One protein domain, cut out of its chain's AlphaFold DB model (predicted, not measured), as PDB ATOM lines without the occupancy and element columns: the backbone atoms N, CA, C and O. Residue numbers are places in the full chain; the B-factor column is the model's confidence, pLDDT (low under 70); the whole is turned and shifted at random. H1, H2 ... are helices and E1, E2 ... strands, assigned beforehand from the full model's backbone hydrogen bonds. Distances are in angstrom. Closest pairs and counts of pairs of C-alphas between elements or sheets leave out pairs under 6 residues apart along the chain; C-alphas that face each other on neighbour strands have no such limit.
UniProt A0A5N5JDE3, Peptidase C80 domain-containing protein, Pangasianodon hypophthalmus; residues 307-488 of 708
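AT A GLANCE: This is residues 307 to 488 of the 708 residues of the protein "Peptidase C80 domain-containing protein" of Pangasianodon hypophthalmus (UniProt A0A5N5JDE3). A strongly twisted wall of eight strands runs through the middle of this domain, with H1 packed on one face and the pair H2 and H3 on the other, giving three layers. Beyond one end of the wall a small sheet of three strands, E9 to E11, extends away from the core, with E9 beside H1, and the little hairpin E5 and E6 lies by H2 and H3. The printed part has 182 residues, with three named helices and thirteen named strands in the order E1 H1 E2 E3 E4 E5 E6 H2 E7 H3 E8 E9 E10 E11 E12 E13. The large sheet is mixed, in the order E3, E2, E1, E4, E7, E8, E12, E13, and the class is mixed, helices and strands. The whole is compact, with a radius of gyration of the C-alphas of 15.7 A and spans of 47 by 38 by 34 A.

IN THESE COORDINATES: In the large sheet, E1 is residues 307 to 310, starting at C-alpha 307 at (-43.805, 11.965, -30.267). E2 is 332 to 338, 19.5 A long, E3 is 341 to 346, and E4 is 357 to 361. E7 is 395 to 402, 19.8 A, and E8 is 426 to 432, 20.0 A. E12 is 464 to 469, 17.0 A, and E13 is 475 to 479, ending at C-alpha 479 at (-34.495, 31.388, -42.211). H1 is 315 to 327, 18.7 A, H2 is 379 to 386, 10.5 A, and H3 is 410 to 422, 18.0 A. E5 is 364 to 366 and E6 is 372 to 374. E9 is 435 to 438, E10 is 444 to 450, 19.3 A, and E11 is 453 to 458, 16.8 A.

HOW THE PARTS SIT: In the large sheet E4 and E7 are parallel at 25 degrees, with N 360 and O 400 2.9 A apart, within hydrogen-bond range. E4 and E1 are parallel at 12 degrees, with N 309 and O 359 at 2.8 A. E8 and E12 are antiparallel at 158 degrees, with N 429 and O 467 at 2.8 A. The edge strands are E3, in a hairpin with E2, and E13, in a hairpin with E12. E1, H1, E2 and E7, H3, E8 are strand-helix-strand units, two parallel neighbour strands with a helix between, each with a right-handed crossover. H1 is on the sheet at a height of 8.5 A, over E1 and along the strands; its closest C-alphas to E1 are those of Ala 321 and Ile 308, 6.4 A. H3 is on the sheet at 8.6 A, over E8 and E12, and H2 lies on the same face. H2 and H3 touch, with the C-alphas of Ala 379 and Leu 416 closest at 4.6 A, at a steep tilt of 42 degrees, the same way. E4 runs on into E5 across a break of 2 residues, at 53 degrees. E5 and E6 form a hairpin, with N 373 and O 365 at 2.8 A. E9, E10 and E11 form a meander, each strand the antiparallel neighbour of the one before; N 445 and O 437 are 2.8 A apart, and N 457 and O 446 2.9 A. In H1, H2 and H3 every O i to N i+4 pair is within hydrogen-bond range.

THE WHOLE: The C-alphas of Glu 393 and Asp 452 are the two farthest apart, 49.2 A. The printed part has no cut. No link is long. Mean pLDDT of the printed part is 84.7, and it is under 70 at residue 315 and residues 439 to 441, 447 to 456 and 479 to 488.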
ATOM      1  N   HIS A 307     -44.121  12.060 -31.697       97.31
ATOM      2  CA  HIS A 307     -43.805  11.965 -30.267       97.31
ATOM      3  C   HIS A 307     -43.610  13.366 -29.693       97.31
ATOM      4  O   HIS A 307     -42.826  14.154 -30.219       97.31
ATOM      5  N   ILE A 308     -44.312  13.685 -28.612       97.31
ATOM      6  CA  ILE A 308     -44.231  14.958 -27.895       97.31
ATOM      7  C   ILE A 308     -43.524  14.702 -26.567       97.31
ATOM      8  O   ILE A 308     -44.057  14.022 -25.698       97.31
ATOM      9  N   LEU A 309     -42.321  15.240 -26.401       97.56
ATOM     10  CA  LEU A 309     -41.501  15.081 -25.209       97.56
ATOM     11  C   LEU A 309     -41.543  16.351 -24.355       97.56
ATOM     12  O   LEU A 309     -41.058  17.411 -24.762       97.56
ATOM     13  N   ILE A 310     -42.105  16.225 -23.155       95.19
ATOM     14  CA  ILE A 310     -42.129  17.266 -22.128       95.19
ATOM     15  C   ILE A 310     -40.754  17.317 -21.459       95.19
ATOM     16  O   ILE A 310     -40.351  16.389 -20.759       95.19
ATOM     17  N   MET A 311     -40.030  18.412 -21.693       94.88
ATOM     18  CA  MET A 311     -38.645  18.591 -21.247       94.88
ATOM     19  C   MET A 311     -38.535  19.115 -19.812       94.88
ATOM     20  O   MET A 311     -37.454  19.074 -19.246       94.88
ATOM     21  N   GLN A 312     -39.616  19.615 -19.216       90.44
ATOM     22  CA  GLN A 312     -39.650  20.084 -17.828       90.44
ATOM     23  C   GLN A 312     -41.055  19.896 -17.244       90.44
ATOM     24  O   GLN A 312     -42.040  20.060 -17.966       90.44
ATOM     25  N   ASP A 313     -41.153  19.579 -15.952       84.12
ATOM     26  CA  ASP A 313     -42.438  19.532 -15.242       84.12
ATOM     27  C   ASP A 313     -42.866  20.954 -14.861       84.12
ATOM     28  O   ASP A 313     -42.572  21.460 -13.780       84.12
ATOM     29  N   ASP A 314     -43.507  21.619 -15.816       80.06
ATOM     30  CA  ASP A 314     -44.066  22.955 -15.670       80.06
ATOM     31  C   ASP A 314     -45.510  22.976 -16.213       80.06
ATOM     32  O   ASP A 314     -45.767  22.405 -17.280       80.06
ATOM     33  N   PRO A 315     -46.478  23.613 -15.520       68.69
ATOM     34  CA  PRO A 315     -47.869  23.682 -15.968       68.69
ATOM     35  C   PRO A 315     -48.057  24.183 -17.409       68.69
ATOM     36  O   PRO A 315     -48.798  23.559 -18.162       68.69
ATOM     37  N   ILE A 316     -47.355  25.245 -17.820       72.88
ATOM     38  CA  ILE A 316     -47.487  25.842 -19.159       72.88
ATOM     39  C   ILE A 316     -46.942  24.889 -20.227       72.88
ATOM     40  O   ILE A 316     -47.509  24.746 -21.316       72.88
ATOM     41  N   VAL A 317     -45.838  24.209 -19.920       82.38
ATOM     42  CA  VAL A 317     -45.231  23.216 -20.816       82.38
ATOM     43  C   VAL A 317     -46.134  21.997 -20.999       82.38
ATOM     44  O   VAL A 317     -46.270  21.507 -22.121       82.38
ATOM     45  N   ARG A 318     -46.791  21.534 -19.931       78.88
ATOM     46  CA  ARG A 318     -47.765  20.433 -20.001       78.88
ATOM     47  C   ARG A 318     -48.991  20.811 -20.822       78.88
ATOM     48  O   ARG A 318     -49.364  20.057 -21.722       78.88
ATOM     49  N   ASP A 319     -49.553  21.993 -20.571       72.69
ATOM     50  CA  ASP A 319     -50.700  22.516 -21.321       72.69
ATOM     51  C   ASP A 319     -50.346  22.627 -22.818       72.69
ATOM     52  O   ASP A 319     -51.091  22.159 -23.678       72.69
ATOM     53  N   THR A 320     -49.135  23.095 -23.136       80.75
ATOM     54  CA  THR A 320     -48.619  23.133 -24.513       80.75
ATOM     55  C   THR A 320     -48.514  21.746 -25.154       80.75
ATOM     56  O   THR A 320     -48.933  21.555 -26.298       80.75
ATOM     57  N   ALA A 321     -47.925  20.771 -24.456       87.62
ATOM     58  CA  ALA A 321     -47.770  19.415 -24.978       87.62
ATOM     59  C   ALA A 321     -49.127  18.765 -25.270       87.62
ATOM     60  O   ALA A 321     -49.293  18.126 -26.310       87.62
ATOM     61  N   ARG A 322     -50.119  19.007 -24.409       81.19
ATOM     62  CA  ARG A 322     -51.500  18.585 -24.633       81.19
ATOM     63  C   ARG A 322     -52.100  19.205 -25.883       81.19
ATOM     64  O   ARG A 322     -52.607  18.471 -26.720       81.19
ATOM     65  N   PHE A 323     -52.044  20.526 -26.034       79.81
ATOM     66  CA  PHE A 323     -52.642  21.184 -27.198       79.81
ATOM     67  C   PHE A 323     -52.063  20.659 -28.514       79.81
ATOM     68  O   PHE A 323     -52.765  20.511 -29.512       79.81
ATOM     69  N   LEU A 324     -50.775  20.310 -28.509       88.19
ATOM     70  CA  LEU A 324     -50.116  19.677 -29.648       88.19
ATOM     71  C   LEU A 324     -50.569  18.226 -29.875       88.19
ATOM     72  O   LEU A 324     -50.643  17.808 -31.031       88.19
ATOM     73  N   TYR A 325     -50.870  17.478 -28.809       87.00
ATOM     74  CA  TYR A 325     -51.432  16.126 -28.875       87.00
ATOM     75  C   TYR A 325     -52.867  16.144 -29.417       87.00
ATOM     76  O   TYR A 325     -53.164  15.439 -30.377       87.00
ATOM     77  N   GLU A 326     -53.731  17.003 -28.868       81.19
ATOM     78  CA  GLU A 326     -55.143  17.148 -29.263       81.19
ATOM     79  C   GLU A 326     -55.310  17.552 -30.728       81.19
ATOM     80  O   GLU A 326     -56.333  17.260 -31.343       81.19
ATOM     81  N   LYS A 327     -54.284  18.177 -31.313       80.81
ATOM     82  CA  LYS A 327     -54.266  18.493 -32.736       80.81
ATOM     83  C   LYS A 327     -54.255  17.235 -33.621       80.81
ATOM     84  O   LYS A 327     -54.925  17.195 -34.646       80.81
ATOM     85  N   HIS A 328     -53.517  16.194 -33.232       83.12
ATOM     86  CA  HIS A 328     -53.383  14.952 -34.008       83.12
ATOM     87  C   HIS A 328     -53.356  13.715 -33.085       83.12
ATOM     88  O   HIS A 328     -52.336  13.022 -33.028       83.12
ATOM     89  N   PRO A 329     -54.439  13.419 -32.342       83.31
ATOM     90  CA  PRO A 329     -54.408  12.463 -31.231       83.31
ATOM     91  C   PRO A 329     -54.213  11.011 -31.681       83.31
ATOM     92  O   PRO A 329     -53.633  10.216 -30.950       83.31
ATOM     93  N   THR A 330     -54.649  10.664 -32.896       82.88
ATOM     94  CA  THR A 330     -54.568   9.302 -33.457       82.88
ATOM     95  C   THR A 330     -53.152   8.867 -33.823       82.88
ATOM     96  O   THR A 330     -52.890   7.674 -33.923       82.88
ATOM     97  N   VAL A 331     -52.244   9.824 -34.023       88.06
ATOM     98  CA  VAL A 331     -50.847   9.575 -34.417       88.06
ATOM     99  C   VAL A 331     -49.848  10.196 -33.445       88.06
ATOM    100  O   VAL A 331     -48.643  10.148 -33.686       88.06
ATOM    101  N   SER A 332     -50.329  10.810 -32.360       91.75
ATOM    102  CA  SER A 332     -49.474  11.437 -31.356       91.75
ATOM    103  C   SER A 332     -49.312  10.560 -30.123       91.75
ATOM    104  O   SER A 332     -50.229   9.855 -29.709       91.75
ATOM    105  N   SER A 333     -48.160  10.673 -29.482       93.38
ATOM    106  CA  SER A 333     -47.909  10.154 -28.141       93.38
ATOM    107  C   SER A 333     -47.130  11.180 -27.328       93.38
ATOM    108  O   SER A 333     -46.395  12.006 -27.873       93.38
ATOM    109  N   VAL A 334     -47.341  11.178 -26.015       94.06
ATOM    110  CA  VAL A 334     -46.741  12.131 -25.082       94.06
ATOM    111  C   VAL A 334     -45.824  11.382 -24.129       94.06
ATOM    112  O   VAL A 334     -46.184  10.347 -23.563       94.06
ATOM    113  N   TYR A 335     -44.632  11.939 -23.946       94.81
ATOM    114  CA  TYR A 335     -43.582  11.435 -23.082       94.81
ATOM    115  C   TYR A 335     -43.176  12.496 -22.068       94.81
ATOM    116  O   TYR A 335     -43.172  13.693 -22.355       94.81
ATOM    117  N   MET A 336     -42.752  12.031 -20.901       92.62
ATOM    118  CA  MET A 336     -42.185  12.842 -19.836       92.62
ATOM    119  C   MET A 336     -40.781  12.389 -19.484       92.62
ATOM    120  O   MET A 336     -40.475  11.204 -19.582       92.62
ATOM    121  N   LEU A 337     -39.938  13.307 -19.017       91.81
ATOM    122  CA  LEU A 337     -38.653  12.935 -18.440       91.81
ATOM    123  C   LEU A 337     -38.814  12.451 -16.997       91.81
ATOM    124  O   LEU A 337     -39.175  13.217 -16.113       91.81
ATOM    125  N   GLU A 338     -38.452  11.195 -16.753       87.44
ATOM    126  CA  GLU A 338     -38.238  10.639 -15.417       87.44
ATOM    127  C   GLU A 338     -36.768  10.219 -15.313       87.44
ATOM    128  O   GLU A 338     -36.285   9.422 -16.117       87.44
ATOM    129  N   ASN A 339     -36.012  10.797 -14.373       86.06
ATOM    130  CA  ASN A 339     -34.559  10.582 -14.253       86.06
ATOM    131  C   ASN A 339     -33.800  10.787 -15.585       86.06
ATOM    132  O   ASN A 339     -32.932   9.996 -15.956       86.06
ATOM    133  N   HIS A 340     -34.159  11.843 -16.325       86.25
ATOM    134  CA  HIS A 340     -33.642  12.170 -17.665       86.25
ATOM    135  C   HIS A 340     -33.912  11.119 -18.754       86.25
ATOM    136  O   HIS A 340     -33.291  11.170 -19.816       86.25
ATOM    137  N   ARG A 341     -34.836  10.181 -18.524       92.12
ATOM    138  CA  ARG A 341     -35.273   9.209 -19.525       92.12
ATOM    139  C   ARG A 341     -36.712   9.481 -19.955       92.12
ATOM    140  O   ARG A 341     -37.558   9.694 -19.088       92.12
ATOM    141  N   PRO A 342     -37.005   9.462 -21.264       94.56
ATOM    142  CA  PRO A 342     -38.372   9.531 -21.754       94.56
ATOM    143  C   PRO A 342     -39.194   8.338 -21.261       94.56
ATOM    144  O   PRO A 342     -38.828   7.183 -21.473       94.56
ATOM    145  N   LYS A 343     -40.326   8.627 -20.634       93.31
ATOM    146  CA  LYS A 343     -41.340   7.658 -20.233       93.31
ATOM    147  C   LYS A 343     -42.654   8.034 -20.887       93.31
ATOM    148  O   LYS A 343     -43.065   9.190 -20.820       93.31
ATOM    149  N   LEU A 344     -43.288   7.063 -21.536       91.44
ATOM    150  CA  LEU A 344     -44.605   7.251 -22.131       91.44
ATOM    151  C   LEU A 344     -45.612   7.592 -21.028       91.44
ATOM    152  O   LEU A 344     -45.677   6.887 -20.023       91.44
ATOM    153  N   ILE A 345     -46.397   8.644 -21.246       87.50
ATOM    154  CA  ILE A 345     -47.531   8.989 -20.382       87.50
ATOM    155  C   ILE A 345     -48.878   8.902 -21.111       87.50
ATOM    156  O   ILE A 345     -49.889   8.728 -20.445       87.50
ATOM    157  N   LYS A 346     -48.915   8.989 -22.454       84.12
ATOM    158  CA  LYS A 346     -50.151   8.846 -23.253       84.12
ATOM    159  C   LYS A 346     -49.869   8.502 -24.720       84.12
ATOM    160  O   LYS A 346     -48.881   8.974 -25.280       84.12
ATOM    161  N   GLY A 347     -50.777   7.765 -25.359       84.50
ATOM    162  CA  GLY A 347     -50.724   7.406 -26.783       84.50
ATOM    163  C   GLY A 347     -49.962   6.106 -27.061       84.50
ATOM    164  O   GLY A 347     -49.572   5.400 -26.135       84.50
ATOM    165  N   ASP A 348     -49.764   5.785 -28.340       84.81
ATOM    166  CA  ASP A 348     -49.034   4.585 -28.778       84.81
ATOM    167  C   ASP A 348     -47.502   4.790 -28.697       84.81
ATOM    168  O   ASP A 348     -46.997   5.755 -29.279       84.81
ATOM    169  N   PRO A 349     -46.737   3.905 -28.022       86.69
ATOM    170  CA  PRO A 349     -45.280   4.018 -27.905       86.69
ATOM    171  C   PRO A 349     -44.467   3.525 -29.110       86.69
ATOM    172  O   PRO A 349     -43.243   3.386 -28.983       86.69
ATOM    173  N   GLY A 350     -45.096   3.170 -30.235       88.44
ATOM    174  CA  GLY A 350     -44.373   2.611 -31.379       88.44
ATOM    175  C   GLY A 350     -43.238   3.518 -31.904       88.44
ATOM    176  O   GLY A 350     -43.184   4.697 -31.576       88.44
ATOM    177  N   PRO A 351     -42.299   2.979 -32.698       93.62
ATOM    178  CA  PRO A 351     -41.066   3.685 -33.054       93.62
ATOM    179  C   PRO A 351     -41.308   4.919 -33.935       93.62
ATOM    180  O   PRO A 351     -42.241   4.938 -34.735       93.62
ATOM    181  N   LEU A 352     -40.438   5.927 -33.807       95.38
ATOM    182  CA  LEU A 352     -40.326   7.044 -34.752       95.38
ATOM    183  C   LEU A 352     -39.590   6.578 -36.011       95.38
ATOM    184  O   LEU A 352     -38.500   6.031 -35.893       95.38
ATOM    185  N   SER A 353     -40.156   6.842 -37.185       94.38
ATOM    186  CA  SER A 353     -39.596   6.516 -38.498       94.38
ATOM    187  C   SER A 353     -39.005   7.751 -39.198       94.38
ATOM    188  O   SER A 353     -39.147   8.896 -38.744       94.38
ATOM    189  N   ALA A 354     -38.438   7.538 -40.389       94.19
ATOM    190  CA  ALA A 354     -37.995   8.607 -41.282       94.19
ATOM    191  C   ALA A 354     -39.117   9.575 -41.715       94.19
ATOM    192  O   ALA A 354     -38.809  10.683 -42.147       94.19
ATOM    193  N   GLU A 355     -40.396   9.205 -41.560       94.56
ATOM    194  CA  GLU A 355     -41.560  10.060 -41.833       94.56
ATOM    195  C   GLU A 355     -42.180  10.672 -40.565       94.56
ATOM    196  O   GLU A 355     -43.110  11.480 -40.650       94.56
ATOM    197  N   SER A 356     -41.630  10.362 -39.388       96.44
ATOM    198  CA  SER A 356     -42.165  10.804 -38.106       96.44
ATOM    199  C   SER A 356     -41.643  12.168 -37.655       96.44
ATOM    200  O   SER A 356     -40.664  12.732 -38.160       96.44
ATOM    201  N   ARG A 357     -42.302  12.713 -36.632       96.94
ATOM    202  CA  ARG A 357     -41.909  13.952 -35.966       96.94
ATOM    203  C   ARG A 357     -41.635  13.737 -34.487       96.94
ATOM    204  O   ARG A 357     -42.483  13.237 -33.758       96.94
ATOM    205  N   LEU A 358     -40.514  14.270 -34.017       98.19
ATOM    206  CA  LEU A 358     -40.273  14.493 -32.596       98.19
ATOM    207  C   LEU A 358     -40.569  15.956 -32.249       98.19
ATOM    208  O   LEU A 358     -40.179  16.871 -32.975       98.19
ATOM    209  N   VAL A 359     -41.272  16.213 -31.152       98.19
ATOM    210  CA  VAL A 359     -41.598  17.556 -30.671       98.19
ATOM    211  C   VAL A 359     -41.075  17.707 -29.255       98.19
ATOM    212  O   VAL A 359     -41.531  17.012 -28.361       98.19
ATOM    213  N   LEU A 360     -40.135  18.621 -29.037       98.31
ATOM    214  CA  LEU A 360     -39.604  18.915 -27.706       98.31
ATOM    215  C   LEU A 360     -40.321  20.145 -27.161       98.31
ATOM    216  O   LEU A 360     -40.324  21.179 -27.832       98.31
ATOM    217  N   VAL A 361     -40.908  20.054 -25.973       96.88
ATOM    218  CA  VAL A 361     -41.659  21.155 -25.356       96.88
ATOM    219  C   VAL A 361     -40.991  21.557 -24.050       96.88
ATOM    220  O   VAL A 361     -40.793  20.725 -23.169       96.88
ATOM    221  N   GLY A 362     -40.639  22.833 -23.916       93.12
ATOM    222  CA  GLY A 362     -40.008  23.366 -22.711       93.12
ATOM    223  C   GLY A 362     -39.848  24.880 -22.773       93.12
ATOM    224  O   GLY A 362     -40.033  25.482 -23.831       93.12
ATOM    225  N   HIS A 363     -39.468  25.505 -21.657       87.44
ATOM    226  CA  HIS A 363     -39.043  26.901 -21.699       87.44
ATOM    227  C   HIS A 363     -37.676  27.035 -22.369       87.44
ATOM    228  O   HIS A 363     -36.778  26.218 -22.140       87.44
ATOM    229  N   GLY A 364     -37.527  28.074 -23.187       85.75
ATOM    230  CA  GLY A 364     -36.233  28.504 -23.702       85.75
ATOM    231  C   GLY A 364     -35.696  29.609 -22.807       85.75
ATOM    232  O   GLY A 364     -36.352  30.638 -22.650       85.75
ATOM    233  N   LYS A 365     -34.538  29.382 -22.183       85.50
ATOM    234  CA  LYS A 365     -33.905  30.379 -21.314       85.50
ATOM    235  C   LYS A 365     -32.398  30.233 -21.261       85.50
ATOM    236  O   LYS A 365     -31.862  29.151 -21.485       85.50
ATOM    237  N   LYS A 366     -31.707  31.316 -20.912       84.31
ATOM    238  CA  LYS A 366     -30.277  31.261 -20.596       84.31
ATOM    239  C   LYS A 366     -30.087  30.763 -19.166       84.31
ATOM    240  O   LYS A 366     -30.743  31.251 -18.250       84.31
ATOM    241  N   GLY A 367     -29.206  29.784 -18.988       78.88
ATOM    242  CA  GLY A 367     -28.790  29.311 -17.671       78.88
ATOM    243  C   GLY A 367     -27.936  30.337 -16.925       78.88
ATOM    244  O   GLY A 367     -27.614  31.405 -17.445       78.88
ATOM    245  N   THR A 368     -27.505  29.980 -15.717       80.25
ATOM    246  CA  THR A 368     -26.613  30.813 -14.884       80.25
ATOM    247  C   THR A 368     -25.252  31.080 -15.527       80.25
ATOM    248  O   THR A 368     -24.593  32.060 -15.201       80.25
ATOM    249  N   ASP A 369     -24.839  30.237 -16.472       84.56
ATOM    250  CA  ASP A 369     -23.630  30.403 -17.277       84.56
ATOM    251  C   ASP A 369     -23.853  31.239 -18.551       84.56
ATOM    252  O   ASP A 369     -22.972  31.313 -19.408       84.56
ATOM    253  N   GLY A 370     -25.041  31.829 -18.709       85.62
ATOM    254  CA  GLY A 370     -25.428  32.632 -19.866       85.62
ATOM    255  C   GLY A 370     -25.708  31.826 -21.138       85.62
ATOM    256  O   GLY A 370     -26.060  32.423 -22.157       85.62
ATOM    257  N   LYS A 371     -25.580  30.492 -21.109       90.50
ATOM    258  CA  LYS A 371     -25.817  29.630 -22.276       90.50
ATOM    259  C   LYS A 371     -27.293  29.285 -22.405       90.50
ATOM    260  O   LYS A 371     -27.951  29.012 -21.404       90.50
ATOM    261  N   MET A 372     -27.803  29.258 -23.634       91.88
ATOM    262  CA  MET A 372     -29.185  28.866 -23.910       91.88
ATOM    263  C   MET A 372     -29.451  27.408 -23.499       91.88
ATOM    264  O   MET A 372     -28.603  26.529 -23.670       91.88
ATOM    265  N   GLN A 373     -30.634  27.160 -22.946       94.94
ATOM    266  CA  GLN A 373     -31.101  25.867 -22.456       94.94
ATOM    267  C   GLN A 373     -32.574  25.653 -22.826       94.94
ATOM    268  O   GLN A 373     -33.365  26.598 -22.866       94.94
ATOM    269  N   LEU A 374     -32.941  24.391 -23.051       95.44
ATOM    270  CA  LEU A 374     -34.311  23.923 -23.249       95.44
ATOM    271  C   LEU A 374     -34.760  23.151 -22.013       95.44
ATOM    272  O   LEU A 374     -34.210  22.091 -21.726       95.44
ATOM    273  N   GLY A 375     -35.751  23.660 -21.284       90.81
ATOM    274  CA  GLY A 375     -36.237  22.989 -20.076       90.81
ATOM    275  C   GLY A 375     -35.156  22.795 -19.003       90.81
ATOM    276  O   GLY A 375     -35.178  21.807 -18.280       90.81
ATOM    277  N   GLY A 376     -34.158  23.687 -18.960       92.38
ATOM    278  CA  GLY A 376     -32.982  23.565 -18.086       92.38
ATOM    279  C   GLY A 376     -31.842  22.690 -18.634       92.38
ATOM    280  O   GLY A 376     -30.829  22.512 -17.960       92.38
ATOM    281  N   TYR A 377     -31.960  22.158 -19.855       95.62
ATOM    282  CA  TYR A 377     -30.934  21.313 -20.471       95.62
ATOM    283  C   TYR A 377     -30.189  22.019 -21.599       95.62
ATOM    284  O   TYR A 377     -30.783  22.637 -22.483       95.62
ATOM    285  N   LYS A 378     -28.864  21.869 -21.606       96.19
ATOM    286  CA  LYS A 378     -28.009  22.265 -22.733       96.19
ATOM    287  C   LYS A 378     -28.161  21.296 -23.905       96.19
ATOM    288  O   LYS A 378     -28.602  20.160 -23.723       96.19
ATOM    289  N   ALA A 379     -27.764  21.746 -25.090       97.12
ATOM    290  CA  ALA A 379     -27.906  21.021 -26.348       97.12
ATOM    291  C   ALA A 379     -27.375  19.574 -26.299       97.12
ATOM    292  O   ALA A 379     -28.047  18.657 -26.764       97.12
ATOM    293  N   GLU A 380     -26.223  19.346 -25.667       97.06
ATOM    294  CA  GLU A 380     -25.584  18.032 -25.545       97.06
ATOM    295  C   GLU A 380     -26.445  17.063 -24.725       97.06
ATOM    296  O   GLU A 380     -26.634  15.901 -25.097       97.06
ATOM    297  N   LYS A 381     -27.020  17.558 -23.620       96.94
ATOM    298  CA  LYS A 381     -27.906  16.763 -22.765       96.94
ATOM    299  C   LYS A 381     -29.253  16.514 -23.437       96.94
ATOM    300  O   LYS A 381     -29.798  15.424 -23.301       96.94
ATOM    301  N   VAL A 382     -29.767  17.478 -24.204       97.81
ATOM    302  CA  VAL A 382     -30.971  17.284 -25.027       97.81
ATOM    303  C   VAL A 382     -30.743  16.177 -26.063       97.81
ATOM    304  O   VAL A 382     -31.575  15.282 -26.173       97.81
ATOM    305  N   ALA A 383     -29.602  16.164 -26.760       97.81
ATOM    306  CA  ALA A 383     -29.259  15.088 -27.695       97.81
ATOM    307  C   ALA A 383     -29.134  13.718 -26.999       97.81
ATOM    308  O   ALA A 383     -29.586  12.701 -27.525       97.81
ATOM    309  N   GLU A 384     -28.558  13.678 -25.791       96.88
ATOM    310  CA  GLU A 384     -28.502  12.463 -24.969       96.88
ATOM    311  C   GLU A 384     -29.901  11.956 -24.589       96.88
ATOM    312  O   GLU A 384     -30.158  10.757 -24.658       96.88
ATOM    313  N   ILE A 385     -30.821  12.849 -24.229       97.56
ATOM    314  CA  ILE A 385     -32.215  12.502 -23.933       97.56
ATOM    315  C   ILE A 385     -32.898  11.912 -25.177       97.56
ATOM    316  O   ILE A 385     -33.517  10.853 -25.082       97.56
ATOM    317  N   ILE A 386     -32.742  12.547 -26.345       97.12
ATOM    318  CA  ILE A 386     -33.357  12.102 -27.609       97.12
ATOM    319  C   ILE A 386     -32.878  10.701 -28.007       97.12
ATOM    320  O   ILE A 386     -33.676   9.905 -28.489       97.12
ATOM    321  N   LYS A 387     -31.616  10.355 -27.731       95.00
ATOM    322  CA  LYS A 387     -31.068   9.010 -27.978       95.00
ATOM    323  C   LYS A 387     -31.834   7.889 -27.266       95.00
ATOM    324  O   LYS A 387     -31.779   6.744 -27.698       95.00
ATOM    325  N   HIS A 388     -32.527   8.193 -26.171       94.31
ATOM    326  CA  HIS A 388     -33.323   7.212 -25.436       94.31
ATOM    327  C   HIS A 388     -34.744   7.038 -25.998       94.31
ATOM    328  O   HIS A 388     -35.507   6.234 -25.466       94.31
ATOM    329  N   MET A 389     -35.115   7.779 -27.046       94.69
ATOM    330  CA  MET A 389     -36.362   7.559 -27.772       94.69
ATOM    331  C   MET A 389     -36.257   6.306 -28.647       94.69
ATOM    332  O   MET A 389     -35.187   5.960 -29.141       94.69
ATOM    333  N   ASN A 390     -37.389   5.644 -28.875       92.75
ATOM    334  CA  ASN A 390     -37.479   4.528 -29.812       92.75
ATOM    335  C   ASN A 390     -37.497   5.071 -31.253       92.75
ATOM    336  O   ASN A 390     -38.530   5.576 -31.693       92.75
ATOM    337  N   ILE A 391     -36.354   5.033 -31.942       95.00
ATOM    338  CA  ILE A 391     -36.173   5.571 -33.298       95.00
ATOM    339  C   ILE A 391     -35.747   4.428 -34.222       95.00
ATOM    340  O   ILE A 391     -34.713   3.797 -34.006       95.00
ATOM    341  N   GLU A 392     -36.543   4.166 -35.251       92.25
ATOM    342  CA  GLU A 392     -36.251   3.202 -36.304       92.25
ATOM    343  C   GLU A 392     -35.221   3.783 -37.275       92.25
ATOM    344  O   GLU A 392     -35.273   4.959 -37.635       92.25
ATOM    345  N   GLU A 393     -34.228   2.966 -37.641       89.81
ATOM    346  CA  GLU A 393     -33.136   3.340 -38.557       89.81
ATOM    347  C   GLU A 393     -32.361   4.614 -38.150       89.81
ATOM    348  O   GLU A 393     -31.588   5.162 -38.931       89.81
ATOM    349  N   ASN A 394     -32.526   5.063 -36.899       92.44
ATOM    350  CA  ASN A 394     -32.021   6.327 -36.364       92.44
ATOM    351  C   ASN A 394     -32.364   7.564 -37.224       92.44
ATOM    352  O   ASN A 394     -31.623   8.547 -37.224       92.44
ATOM    353  N   GLN A 395     -33.492   7.554 -37.934       93.44
ATOM    354  CA  GLN A 395     -33.910   8.677 -38.769       93.44
ATOM    355  C   GLN A 395     -35.255   9.231 -38.302       93.44
ATOM    356  O   GLN A 395     -36.192   8.489 -38.033       93.44
ATOM    357  N   ILE A 396     -35.357  10.559 -38.217       95.81
ATOM    358  CA  ILE A 396     -36.600  11.268 -37.900       95.81
ATOM    359  C   ILE A 396     -36.742  12.414 -38.890       95.81
ATOM    360  O   ILE A 396     -35.866  13.280 -38.941       95.81
ATOM    361  N   LYS A 397     -37.873  12.509 -39.596       95.19
ATOM    362  CA  LYS A 397     -38.106  13.590 -40.571       95.19
ATOM    363  C   LYS A 397     -37.801  14.963 -39.989       95.19
ATOM    364  O   LYS A 397     -37.043  15.743 -40.554       95.19
ATOM    365  N   THR A 398     -38.415  15.265 -38.842       96.38
ATOM    366  CA  THR A 398     -38.255  16.569 -38.191       96.38
ATOM    367  C   THR A 398     -38.255  16.474 -36.673       96.38
ATOM    368  O   THR A 398     -39.132  15.843 -36.081       96.38
ATOM    369  N   THR A 399     -37.355  17.223 -36.046       98.06
ATOM    370  CA  THR A 399     -37.361  17.508 -34.612       98.06
ATOM    371  C   THR A 399     -37.766  18.963 -34.386       98.06
ATOM    372  O   THR A 399     -37.030  19.912 -34.647       98.06
ATOM    373  N   SER A 400     -38.994  19.173 -33.921       97.25
ATOM    374  CA  SER A 400     -39.550  20.496 -33.654       97.25
ATOM    375  C   SER A 400     -39.312  20.906 -32.211       97.25
ATOM    376  O   SER A 400     -39.971  20.397 -31.313       97.25
ATOM    377  N   VAL A 401     -38.485  21.924 -32.001       97.38
ATOM    378  CA  VAL A 401     -38.294  22.539 -30.686       97.38
ATOM    379  C   VAL A 401     -39.351  23.624 -30.479       97.38
ATOM    380  O   VAL A 401     -39.457  24.581 -31.256       97.38
ATOM    381  N   VAL A 402     -40.192  23.429 -29.469       96.31
ATOM    382  CA  VAL A 402     -41.290  24.313 -29.066       96.31
ATOM    383  C   VAL A 402     -40.872  24.993 -27.767       96.31
ATOM    384  O   VAL A 402     -41.151  24.504 -26.677       96.31
ATOM    385  N   ALA A 403     -40.139  26.093 -27.926       89.44
ATOM    386  CA  ALA A 403     -39.615  26.936 -26.859       89.44
ATOM    387  C   ALA A 403     -39.403  28.365 -27.385       89.44
ATOM    388  O   ALA A 403     -39.222  28.549 -28.594       89.44
ATOM    389  N   CYS A 404     -39.417  29.360 -26.495       82.62
ATOM    390  CA  CYS A 404     -39.118  30.745 -26.863       82.62
ATOM    391  C   CYS A 404     -37.641  30.923 -27.225       82.62
ATOM    392  O   CYS A 404     -36.775  30.336 -26.586       82.62
ATOM    393  N   GLU A 405     -37.375  31.743 -28.243       84.50
ATOM    394  CA  GLU A 405     -36.066  32.305 -28.629       84.50
ATOM    395  C   GLU A 405     -34.911  31.325 -28.893       84.50
ATOM    396  O   GLU A 405     -33.842  31.737 -29.338       84.50
ATOM    397  N   ILE A 406     -35.098  30.022 -28.716       88.44
ATOM    398  CA  ILE A 406     -34.026  29.029 -28.816       88.44
ATOM    399  C   ILE A 406     -33.437  28.916 -30.229       88.44
ATOM    400  O   ILE A 406     -32.289  28.525 -30.403       88.44
ATOM    401  N   GLY A 407     -34.209  29.288 -31.254       87.19
ATOM    402  CA  GLY A 407     -33.737  29.376 -32.634       87.19
ATOM    403  C   GLY A 407     -32.814  30.568 -32.886       87.19
ATOM    404  O   GLY A 407     -32.054  30.532 -33.852       87.19
ATOM    405  N   SER A 408     -32.844  31.601 -32.035       87.38
ATOM    406  CA  SER A 408     -31.943  32.758 -32.141       87.38
ATOM    407  C   SER A 408     -30.513  32.423 -31.697       87.38
ATOM    408  O   SER A 408     -29.561  32.996 -32.226       87.38
ATOM    409  N   ASP A 409     -30.344  31.429 -30.818       91.00
ATOM    410  CA  ASP A 409     -29.042  31.009 -30.297       91.00
ATOM    411  C   ASP A 409     -28.340  30.024 -31.248       91.00
ATOM    412  O   ASP A 409     -28.756  28.876 -31.435       91.00
ATOM    413  N   GLU A 410     -27.266  30.494 -31.884       93.25
ATOM    414  CA  GLU A 410     -26.509  29.706 -32.860       93.25
ATOM    415  C   GLU A 410     -25.749  28.545 -32.233       93.25
ATOM    416  O   GLU A 410     -25.721  27.444 -32.788       93.25
ATOM    417  N   ALA A 411     -25.166  28.778 -31.059       94.56
ATOM    418  CA  ALA A 411     -24.397  27.765 -30.364       94.56
ATOM    419  C   ALA A 411     -25.290  26.570 -30.013       94.56
ATOM    420  O   ALA A 411     -24.922  25.432 -30.301       94.56
ATOM    421  N   PHE A 412     -26.483  26.815 -29.470       95.38
ATOM    422  CA  PHE A 412     -27.429  25.770 -29.101       95.38
ATOM    423  C   PHE A 412     -27.899  24.971 -30.316       95.38
ATOM    424  O   PHE A 412     -27.789  23.744 -30.312       95.38
ATOM    425  N   ARG A 413     -28.400  25.639 -31.368       94.62
ATOM    426  CA  ARG A 413     -28.970  24.941 -32.536       94.62
ATOM    427  C   ARG A 413     -27.916  24.131 -33.297       94.62
ATOM    428  O   ARG A 413     -28.188  22.990 -33.669       94.62
ATOM    429  N   ASN A 414     -26.705  24.672 -33.455       95.12
ATOM    430  CA  ASN A 414     -25.612  23.981 -34.142       95.12
ATOM    431  C   ASN A 414     -25.087  22.809 -33.305       95.12
ATOM    432  O   ASN A 414     -24.874  21.725 -33.844       95.12
ATOM    433  N   THR A 415     -24.911  23.005 -31.994       96.62
ATOM    434  CA  THR A 415     -24.452  21.939 -31.090       96.62
ATOM    435  C   THR A 415     -25.468  20.807 -31.036       96.62
ATOM    436  O   THR A 415     -25.087  19.654 -31.186       96.62
ATOM    437  N   LEU A 416     -26.764  21.110 -30.905       97.12
ATOM    438  CA  LEU A 416     -27.803  20.083 -30.837       97.12
ATOM    439  C   LEU A 416     -27.799  19.205 -32.091       97.12
ATOM    440  O   LEU A 416     -27.800  17.982 -31.978       97.12
ATOM    441  N   LEU A 417     -27.755  19.813 -33.279       96.19
ATOM    442  CA  LEU A 417     -27.763  19.058 -34.529       96.19
ATOM    443  C   LEU A 417     -26.494  18.209 -34.707       96.19
ATOM    444  O   LEU A 417     -26.589  17.042 -35.079       96.19
ATOM    445  N   LYS A 418     -25.315  18.760 -34.389       95.69
ATOM    446  CA  LYS A 418     -24.043  18.019 -34.453       95.69
ATOM    447  C   LYS A 418     -24.005  16.856 -33.460       95.69
ATOM    448  O   LYS A 418     -23.559  15.769 -33.810       95.69
ATOM    449  N   GLU A 419     -24.503  17.054 -32.243       97.19
ATOM    450  CA  GLU A 419     -24.557  16.008 -31.218       97.19
ATOM    451  C   GLU A 419     -25.557  14.894 -31.568       97.19
ATOM    452  O   GLU A 419     -25.302  13.728 -31.249       97.19
ATOM    453  N   LEU A 420     -26.671  15.222 -32.233       96.44
ATOM    454  CA  LEU A 420     -27.606  14.228 -32.772       96.44
ATOM    455  C   LEU A 420     -26.948  13.391 -33.873       96.44
ATOM    456  O   LEU A 420     -26.943  12.163 -33.774       96.44
ATOM    457  N   HIS A 421     -26.287  14.035 -34.836       94.56
ATOM    458  CA  HIS A 421     -25.546  13.352 -35.896       94.56
ATOM    459  C   HIS A 421     -24.407  12.474 -35.353       94.56
ATOM    460  O   HIS A 421     -24.259  11.319 -35.746       94.56
ATOM    461  N   ALA A 422     -23.657  12.956 -34.357       95.00
ATOM    462  CA  ALA A 422     -22.627  12.168 -33.670       95.00
ATOM    463  C   ALA A 422     -23.191  10.930 -32.940       95.00
ATOM    464  O   ALA A 422     -22.454   9.991 -32.641       95.00
ATOM    465  N   ARG A 423     -24.497  10.916 -32.649       94.81
ATOM    466  CA  ARG A 423     -25.239   9.770 -32.094       94.81
ATOM    467  C   ARG A 423     -25.971   8.968 -33.171       94.81
ATOM    468  O   ARG A 423     -26.792   8.127 -32.821       94.81
ATOM    469  N   SER A 424     -25.652   9.216 -34.440       94.25
ATOM    470  CA  SER A 424     -26.248   8.599 -35.625       94.25
ATOM    471  C   SER A 424     -27.727   8.919 -35.828       94.25
ATOM    472  O   SER A 424     -28.391   8.172 -36.527       94.25
ATOM    473  N   ILE A 425     -28.238  10.004 -35.234       95.62
ATOM    474  CA  ILE A 425     -29.633  10.429 -35.380       95.62
ATOM    475  C   ILE A 425     -29.721  11.519 -36.448       95.62
ATOM    476  O   ILE A 425     -29.290  12.651 -36.219       95.62
ATOM    477  N   GLU A 426     -30.325  11.186 -37.585       95.00
ATOM    478  CA  GLU A 426     -30.536  12.119 -38.694       95.00
ATOM    479  C   GLU A 426     -31.895  12.812 -38.582       95.00
ATOM    480  O   GLU A 426     -32.939  12.157 -38.509       95.00
ATOM    481  N   THR A 427     -31.900  14.149 -38.565       95.88
ATOM    482  CA  THR A 427     -33.135  14.941 -38.481       95.88
ATOM    483  C   THR A 427     -32.941  16.403 -38.887       95.88
ATOM    484  O   THR A 427     -31.853  16.961 -38.750       95.88
ATOM    485  N   GLU A 428     -34.013  17.065 -39.326       95.69
ATOM    486  CA  GLU A 428     -34.056  18.527 -39.449       95.69
ATOM    487  C   GLU A 428     -34.607  19.168 -38.164       95.69
ATOM    488  O   GLU A 428     -35.639  18.746 -37.635       95.69
ATOM    489  N   LEU A 429     -33.972  20.236 -37.669       96.88
ATOM    490  CA  LEU A 429     -34.467  20.989 -36.515       96.88
ATOM    491  C   LEU A 429     -35.397  22.123 -36.948       96.88
ATOM    492  O   LEU A 429     -35.031  22.964 -37.765       96.88
ATOM    493  N   HIS A 430     -36.578  22.209 -36.334       95.19
ATOM    494  CA  HIS A 430     -37.514  23.327 -36.493       95.19
ATOM    495  C   HIS A 430     -37.637  24.115 -35.183       95.19
ATOM    496  O   HIS A 430     -38.312  23.656 -34.258       95.19
ATOM    497  N   LEU A 431     -37.077  25.324 -35.123       93.81
ATOM    498  CA  LEU A 431     -37.032  26.180 -33.930       93.81
ATOM    499  C   LEU A 431     -37.702  27.542 -34.177       93.81
ATOM    500  O   LEU A 431     -38.133  27.839 -35.295       93.81
ATOM    501  N   ARG A 432     -37.831  28.357 -33.120       87.94
ATOM    502  CA  ARG A 432     -38.366  29.725 -33.193       87.94
ATOM    503  C   ARG A 432     -37.370  30.719 -32.621       87.94
ATOM    504  O   ARG A 432     -36.757  30.445 -31.594       87.94
ATOM    505  N   SER A 433     -37.198  31.847 -33.301       85.88
ATOM    506  CA  SER A 433     -36.284  32.924 -32.900       85.88
ATOM    507  C   SER A 433     -36.936  33.982 -32.008       85.88
ATOM    508  O   SER A 433     -36.250  34.897 -31.576       85.88
ATOM    509  N   SER A 434     -38.231  33.857 -31.716       81.19
ATOM    510  CA  SER A 434     -39.005  34.814 -30.923       81.19
ATOM    511  C   SER A 434     -39.736  34.141 -29.764       81.19
ATOM    512  O   SER A 434     -39.682  32.916 -29.593       81.19
ATOM    513  N   LEU A 435     -40.498  34.946 -29.021       78.69
ATOM    514  CA  LEU A 435     -41.538  34.449 -28.130       78.69
ATOM    515  C   LEU A 435     -42.496  33.523 -28.883       78.69
ATOM    516  O   LEU A 435     -42.815  33.752 -30.055       78.69
ATOM    517  N   LEU A 436     -42.925  32.478 -28.184       79.19
ATOM    518  CA  LEU A 436     -43.743  31.392 -28.688       79.19
ATOM    519  C   LEU A 436     -44.837  31.073 -27.676       79.19
ATOM    520  O   LEU A 436     -44.567  30.846 -26.494       79.19
ATOM    521  N   GLN A 437     -46.051  30.992 -28.193       78.81
ATOM    522  CA  GLN A 437     -47.222  30.488 -27.507       78.81
ATOM    523  C   GLN A 437     -47.833  29.365 -28.337       78.81
ATOM    524  O   GLN A 437     -47.747  29.360 -29.571       78.81
ATOM    525  N   VAL A 438     -48.444  28.404 -27.658       77.56
ATOM    526  CA  VAL A 438     -49.293  27.407 -28.300       77.56
ATOM    527  C   VAL A 438     -50.713  27.621 -27.822       77.56
ATOM    528  O   VAL A 438     -50.937  27.651 -26.616       77.56
ATOM    529  N   THR A 439     -51.622  27.802 -28.777       64.56
ATOM    530  CA  THR A 439     -53.040  28.000 -28.501       64.56
ATOM    531  C   THR A 439     -53.689  26.714 -28.022       64.56
ATOM    532  O   THR A 439     -53.175  25.619 -28.281       64.56
ATOM    533  N   HIS A 440     -54.895  26.817 -27.478       63.84
ATOM    534  CA  HIS A 440     -55.688  25.662 -27.091       63.84
ATOM    535  C   HIS A 440     -56.062  24.724 -28.252       63.84
ATOM    536  O   HIS A 440     -56.391  23.559 -28.040       63.84
ATOM    537  N   THR A 441     -55.970  25.208 -29.495       64.81
ATOM    538  CA  THR A 441     -56.151  24.422 -30.730       64.81
ATOM    539  C   THR A 441     -54.853  23.782 -31.244       64.81
ATOM    540  O   THR A 441     -54.828  23.192 -32.326       64.81
ATOM    541  N   GLY A 442     -53.742  23.919 -30.512       70.88
ATOM    542  CA  GLY A 442     -52.431  23.404 -30.912       70.88
ATOM    543  C   GLY A 442     -51.746  24.230 -32.006       70.88
ATOM    544  O   GLY A 442     -50.776  23.769 -32.626       70.88
ATOM    545  N   GLN A 443     -52.237  25.440 -32.288       80.88
ATOM    546  CA  GLN A 443     -51.593  26.369 -33.213       80.88
ATOM    547  C   GLN A 443     -50.437  27.085 -32.522       80.88
ATOM    548  O   GLN A 443     -50.478  27.375 -31.335       80.88
ATOM    549  N   LYS A 444     -49.369  27.358 -33.272       83.19
ATOM    550  CA  LYS A 444     -48.180  28.044 -32.754       83.19
ATOM    551  C   LYS A 444     -48.257  29.508 -33.154       83.19
ATOM    552  O   LYS A 444     -48.262  29.794 -34.351       83.19
ATOM    553  N   LEU A 445     -48.283  30.391 -32.165       78.50
ATOM    554  CA  LEU A 445     -48.221  31.834 -32.346       78.50
ATOM    555  C   LEU A 445     -46.842  32.332 -31.948       78.50
ATOM    556  O   LEU A 445     -46.295  31.926 -30.922       78.50
ATOM    557  N   THR A 446     -46.285  33.230 -32.744       76.25
ATOM    558  CA  THR A 446     -45.055  33.941 -32.405       76.25
ATOM    559  C   THR A 446     -45.361  35.397 -32.143       76.25
ATOM    560  O   THR A 446     -46.222  35.975 -32.806       76.25
ATOM    561  N   ALA A 447     -44.663  35.979 -31.175       67.75
ATOM    562  CA  ALA A 447     -44.821  37.382 -30.835       67.75
ATOM    563  C   ALA A 447     -43.601  38.210 -31.224       67.75
ATOM    564  O   ALA A 447     -42.455  37.769 -31.111       67.75
ATOM    565  N   GLU A 448     -43.874  39.447 -31.616       58.66
ATOM    566  CA  GLU A 448     -42.893  40.512 -31.751       58.66
ATOM    567  C   GLU A 448     -43.260  41.656 -30.810       58.66
ATOM    568  O   GLU A 448     -44.433  42.008 -30.671       58.66
ATOM    569  N   ILE A 449     -42.254  42.218 -30.141       50.12
ATOM    570  CA  ILE A 449     -42.423  43.422 -29.331       50.12
ATOM    571  C   ILE A 449     -42.205  44.613 -30.259       50.12
ATOM    572  O   ILE A 449     -41.100  44.827 -30.753       50.12
ATOM    573  N   THR A 450     -43.268  45.370 -30.501       46.12
ATOM    574  CA  THR A 450     -43.246  46.610 -31.281       46.12
ATOM    575  C   THR A 450     -43.373  47.817 -30.344       46.12
ATOM    576  O   THR A 450     -43.750  47.637 -29.181       46.12
ATOM    577  N   PRO A 451     -43.094  49.050 -30.810       36.31
ATOM    578  CA  PRO A 451     -43.381  50.262 -30.038       36.31
ATOM    579  C   PRO A 451     -44.841  50.353 -29.563       36.31
ATOM    580  O   PRO A 451     -45.094  50.894 -28.492       36.31
ATOM    581  N   ASP A 452     -45.770  49.753 -30.314       36.97
ATOM    582  CA  ASP A 452     -47.210  49.734 -30.034       36.97
ATOM    583  C   ASP A 452     -47.648  48.540 -29.159       36.97
ATOM    584  O   ASP A 452     -48.837  48.343 -28.913       36.97
ATOM    585  N   GLY A 453     -46.701  47.721 -28.685       41.28
ATOM    586  CA  GLY A 453     -46.950  46.559 -27.831       41.28
ATOM    587  C   GLY A 453     -46.631  45.210 -28.484       41.28
ATOM    588  O   GLY A 453     -45.971  45.121 -29.523       41.28
ATOM    589  N   MET A 454     -47.057  44.127 -27.827       48.28
ATOM    590  CA  MET A 454     -46.809  42.756 -28.280       48.28
ATOM    591  C   MET A 454     -47.826  42.347 -29.348       48.28
ATOM    592  O   MET A 454     -49.030  42.360 -29.093       48.28
ATOM    593  N   VAL A 455     -47.341  41.938 -30.518       56.81
ATOM    594  CA  VAL A 455     -48.174  41.504 -31.648       56.81
ATOM    595  C   VAL A 455     -47.973  40.013 -31.880       56.81
ATOM    596  O   VAL A 455     -46.861  39.588 -32.194       56.81
ATOM    597  N   TRP A 456     -49.045  39.229 -31.753       65.94
ATOM    598  CA  TRP A 456     -49.042  37.791 -32.025       65.94
ATOM    599  C   TRP A 456     -49.416  37.505 -33.477       65.94
ATOM    600  O   TRP A 456     -50.338  38.106 -34.031       65.94
ATOM    601  N   LYS A 457     -48.704  36.567 -34.101       73.94
ATOM    602  CA  LYS A 457     -48.933  36.152 -35.487       73.94
ATOM    603  C   LYS A 457     -48.929  34.635 -35.600       73.94
ATOM    604  O   LYS A 457     -48.087  33.952 -35.010       73.94
ATOM    605  N   HIS A 458     -49.867  34.112 -36.381       77.19
ATOM    606  CA  HIS A 458     -49.903  32.712 -36.787       77.19
ATOM    607  C   HIS A 458     -49.168  32.528 -38.126       77.19
ATOM    608  O   HIS A 458     -49.108  33.445 -38.946       77.19
ATOM    609  N   LYS A 459     -48.564  31.347 -38.329       77.19
ATOM    610  CA  LYS A 459     -47.730  31.015 -39.508       77.19
ATOM    611  C   LYS A 459     -46.675  32.078 -39.859       77.19
ATOM    612  O   LYS A 459     -46.370  32.287 -41.025       77.19
ATOM    613  N   ASP A 460     -46.082  32.725 -38.860       79.50
ATOM    614  CA  ASP A 460     -45.004  33.687 -39.095       79.50
ATOM    615  C   ASP A 460     -43.695  32.959 -39.439       79.50
ATOM    616  O   ASP A 460     -42.884  32.600 -38.576       79.50
ATOM    617  N   ASP A 461     -43.503  32.696 -40.730       79.81
ATOM    618  CA  ASP A 461     -42.322  32.000 -41.234       79.81
ATOM    619  C   ASP A 461     -41.024  32.771 -40.945       79.81
ATOM    620  O   ASP A 461     -39.988  32.137 -40.739       79.81
ATOM    621  N   ASN A 462     -41.084  34.101 -40.794       80.12
ATOM    622  CA  ASN A 462     -39.912  34.934 -40.496       80.12
ATOM    623  C   ASN A 462     -39.318  34.650 -39.109       80.12
ATOM    624  O   ASN A 462     -38.144  34.930 -38.862       80.12
ATOM    625  N   LYS A 463     -40.117  34.097 -38.189       85.00
ATOM    626  CA  LYS A 463     -39.661  33.698 -36.849       85.00
ATOM    627  C   LYS A 463     -39.347  32.205 -36.756       85.00
ATOM    628  O   LYS A 463     -38.912  31.730 -35.704       85.00
ATOM    629  N   LYS A 464     -39.537  31.440 -37.838       87.62
ATOM    630  CA  LYS A 464     -39.206  30.015 -37.909       87.62
ATOM    631  C   LYS A 464     -37.788  29.823 -38.442       87.62
ATOM    632  O   LYS A 464     -37.455  30.224 -39.553       87.62
ATOM    633  N   VAL A 465     -36.976  29.109 -37.670       89.69
ATOM    634  CA  VAL A 465     -35.607  28.737 -38.042       89.69
ATOM    635  C   VAL A 465     -35.570  27.243 -38.336       89.69
ATOM    636  O   VAL A 465     -35.955  26.437 -37.484       89.69
ATOM    637  N   VAL A 466     -35.137  26.871 -39.540       92.44
ATOM    638  CA  VAL A 466     -34.916  25.473 -39.931       92.44
ATOM    639  C   VAL A 466     -33.418  25.226 -40.029       92.44
ATOM    640  O   VAL A 466     -32.714  25.987 -40.687       92.44
ATOM    641  N   VAL A 467     -32.925  24.181 -39.370       93.06
ATOM    642  CA  VAL A 467     -31.499  23.836 -39.342       93.06
ATOM    643  C   VAL A 467     -31.327  22.384 -39.769       93.06
ATOM    644  O   VAL A 467     -32.032  21.513 -39.262       93.06
ATOM    645  N   LYS A 468     -30.404  22.123 -40.695       93.44
ATOM    646  CA  LYS A 468     -30.100  20.778 -41.201       93.44
ATOM    647  C   LYS A 468     -28.625  20.637 -41.553       93.44
ATOM    648  O   LYS A 468     -27.938  21.645 -41.702       93.44
ATOM    649  N   LEU A 469     -28.151  19.405 -41.694       89.38
ATOM    650  CA  LEU A 469     -26.812  19.143 -42.210       89.38
ATOM    651  C   LEU A 469     -26.834  19.143 -43.739       89.38
ATOM    652  O   LEU A 469     -27.791  18.675 -44.361       89.38
ATOM    653  N   ASP A 470     -25.801  19.708 -44.354       84.81
ATOM    654  CA  ASP A 470     -25.556  19.539 -45.780       84.81
ATOM    655  C   ASP A 470     -24.844  18.210 -46.081       84.81
ATOM    656  O   ASP A 470     -24.572  17.392 -45.204       84.81
ATOM    657  N   ARG A 471     -24.525  17.991 -47.360       81.19
ATOM    658  CA  ARG A 471     -23.830  16.779 -47.819       81.19
ATOM    659  C   ARG A 471     -22.406  16.638 -47.268       81.19
ATOM    660  O   ARG A 471     -21.850  15.550 -47.360       81.19
ATOM    661  N   ASN A 472     -21.825  17.712 -46.743       81.94
ATOM    662  CA  ASN A 472     -20.487  17.732 -46.162       81.94
ATOM    663  C   ASN A 472     -20.524  17.566 -44.632       81.94
ATOM    664  O   ASN A 472     -19.466  17.546 -44.008       81.94
ATOM    665  N   GLY A 473     -21.715  17.444 -44.031       76.62
ATOM    666  CA  GLY A 473     -21.889  17.391 -42.579       76.62
ATOM    667  C   GLY A 473     -21.805  18.763 -41.903       76.62
ATOM    668  O   GLY A 473     -21.693  18.836 -40.680       76.62
ATOM    669  N   GLU A 474     -21.872  19.853 -42.673       86.25
ATOM    670  CA  GLU A 474     -21.891  21.210 -42.136       86.25
ATOM    671  C   GLU A 474     -23.317  21.687 -41.873       86.25
ATOM    672  O   GLU A 474     -24.274  21.323 -42.560       86.25
ATOM    673  N   VAL A 475     -23.470  22.520 -40.844       88.25
ATOM    674  CA  VAL A 475     -24.782  23.010 -40.421       88.25
ATOM    675  C   VAL A 475     -25.240  24.139 -41.342       88.25
ATOM    676  O   VAL A 475     -24.640  25.210 -41.380       88.25
ATOM    677  N   VAL A 476     -26.360  23.927 -42.029       89.62
ATOM    678  CA  VAL A 476     -27.025  24.930 -42.861       89.62
ATOM    679  C   VAL A 476     -28.288  25.416 -42.165       89.62
ATOM    680  O   VAL A 476     -29.182  24.639 -41.823       89.62
ATOM    681  N   THR A 477     -28.371  26.733 -41.984       86.50
ATOM    682  CA  THR A 477     -29.548  27.404 -41.425       86.50
ATOM    683  C   THR A 477     -30.363  28.032 -42.548       86.50
ATOM    684  O   THR A 477     -29.857  28.846 -43.317       86.50
ATOM    685  N   GLN A 478     -31.643  27.688 -42.618       79.94
ATOM    686  CA  GLN A 478     -32.618  28.331 -43.484       79.94
ATOM    687  C   GLN A 478     -33.587  29.144 -42.622       79.94
ATOM    688  O   GLN A 478     -34.442  28.593 -41.922       79.94
ATOM    689  N   ILE A 479     -33.465  30.467 -42.694       65.50
ATOM    690  CA  ILE A 479     -34.495  31.388 -42.211       65.50
ATOM    691  C   ILE A 479     -35.475  31.556 -43.368       65.50
ATOM    692  O   ILE A 479     -35.082  31.975 -44.458       65.50
ATOM    693  N   ARG A 480     -36.731  31.150 -43.183       57.97
ATOM    694  CA  ARG A 480     -37.735  31.307 -44.238       57.97
ATOM    695  C   ARG A 480     -38.226  32.751 -44.237       57.97
ATOM    696  O   ARG A 480     -38.837  33.187 -43.276       57.97
ATOM    697  N   SER A 481     -37.988  33.479 -45.323       46.28
ATOM    698  CA  SER A 481     -38.742  34.699 -45.618       46.28
ATOM    699  C   SER A 481     -40.095  34.270 -46.186       46.28
ATOM    700  O   SER A 481     -40.139  33.689 -47.269       46.28
ATOM    701  N   GLY A 482     -41.183  34.460 -45.441       48.53
ATOM    702  CA  GLY A 482     -42.494  33.921 -45.816       48.53
ATOM    703  C   GLY A 482     -43.670  34.714 -45.251       48.53
ATOM    704  O   GLY A 482     -43.519  35.461 -44.285       48.53
ATOM    705  N   ASN A 483     -44.830  34.560 -45.903       49.09
ATOM    706  CA  ASN A 483     -46.096  35.216 -45.566       49.09
ATOM    707  C   ASN A 483     -46.426  35.040 -44.079       49.09
ATOM    708  O   ASN A 483     -46.610  33.915 -43.627       49.09
ATOM    709  N   SER A 484     -46.558  36.142 -43.345       49.38
ATOM    710  CA  SER A 484     -47.225  36.134 -42.044       49.38
ATOM    711  C   SER A 484     -48.724  36.329 -42.258       49.38
ATOM    712  O   SER A 484     -49.111  37.226 -43.011       49.38
ATOM    713  N   GLU A 485     -49.564  35.538 -41.592       54.72
ATOM    714  CA  GLU A 485     -50.990  35.872 -41.491       54.72
ATOM    715  C   GLU A 485     -51.165  37.192 -40.706       54.72
ATOM    716  O   GLU A 485     -50.231  37.670 -40.049       54.72
ATOM    717  N   GLU A 486     -52.341  37.820 -40.818       47.31
ATOM    718  CA  GLU A 486     -52.648  39.053 -40.084       47.31
ATOM    719  C   GLU A 486     -52.473  38.870 -38.567       47.31
ATOM    720  O   GLU A 486     -52.564  37.763 -38.022       47.31
ATOM    721  N   ALA A 487     -52.202  39.984 -37.882       46.62
ATOM    722  CA  ALA A 487     -52.088  40.011 -36.431       46.62
ATOM    723  C   ALA A 487     -53.313  39.336 -35.799       46.62
ATOM    724  O   ALA A 487     -54.455  39.705 -36.069       46.62
ATOM    725  N   THR A 488     -53.061  38.326 -34.974       40.47
ATOM    726  CA  THR A 488     -54.102  37.529 -34.331       40.47
ATOM    727  C   THR A 488     -54.138  37.874 -32.853       40.47
ATOM    728  O   THR A 488     -53.099  37.972 -32.203       40.47
TER     729      THR A 488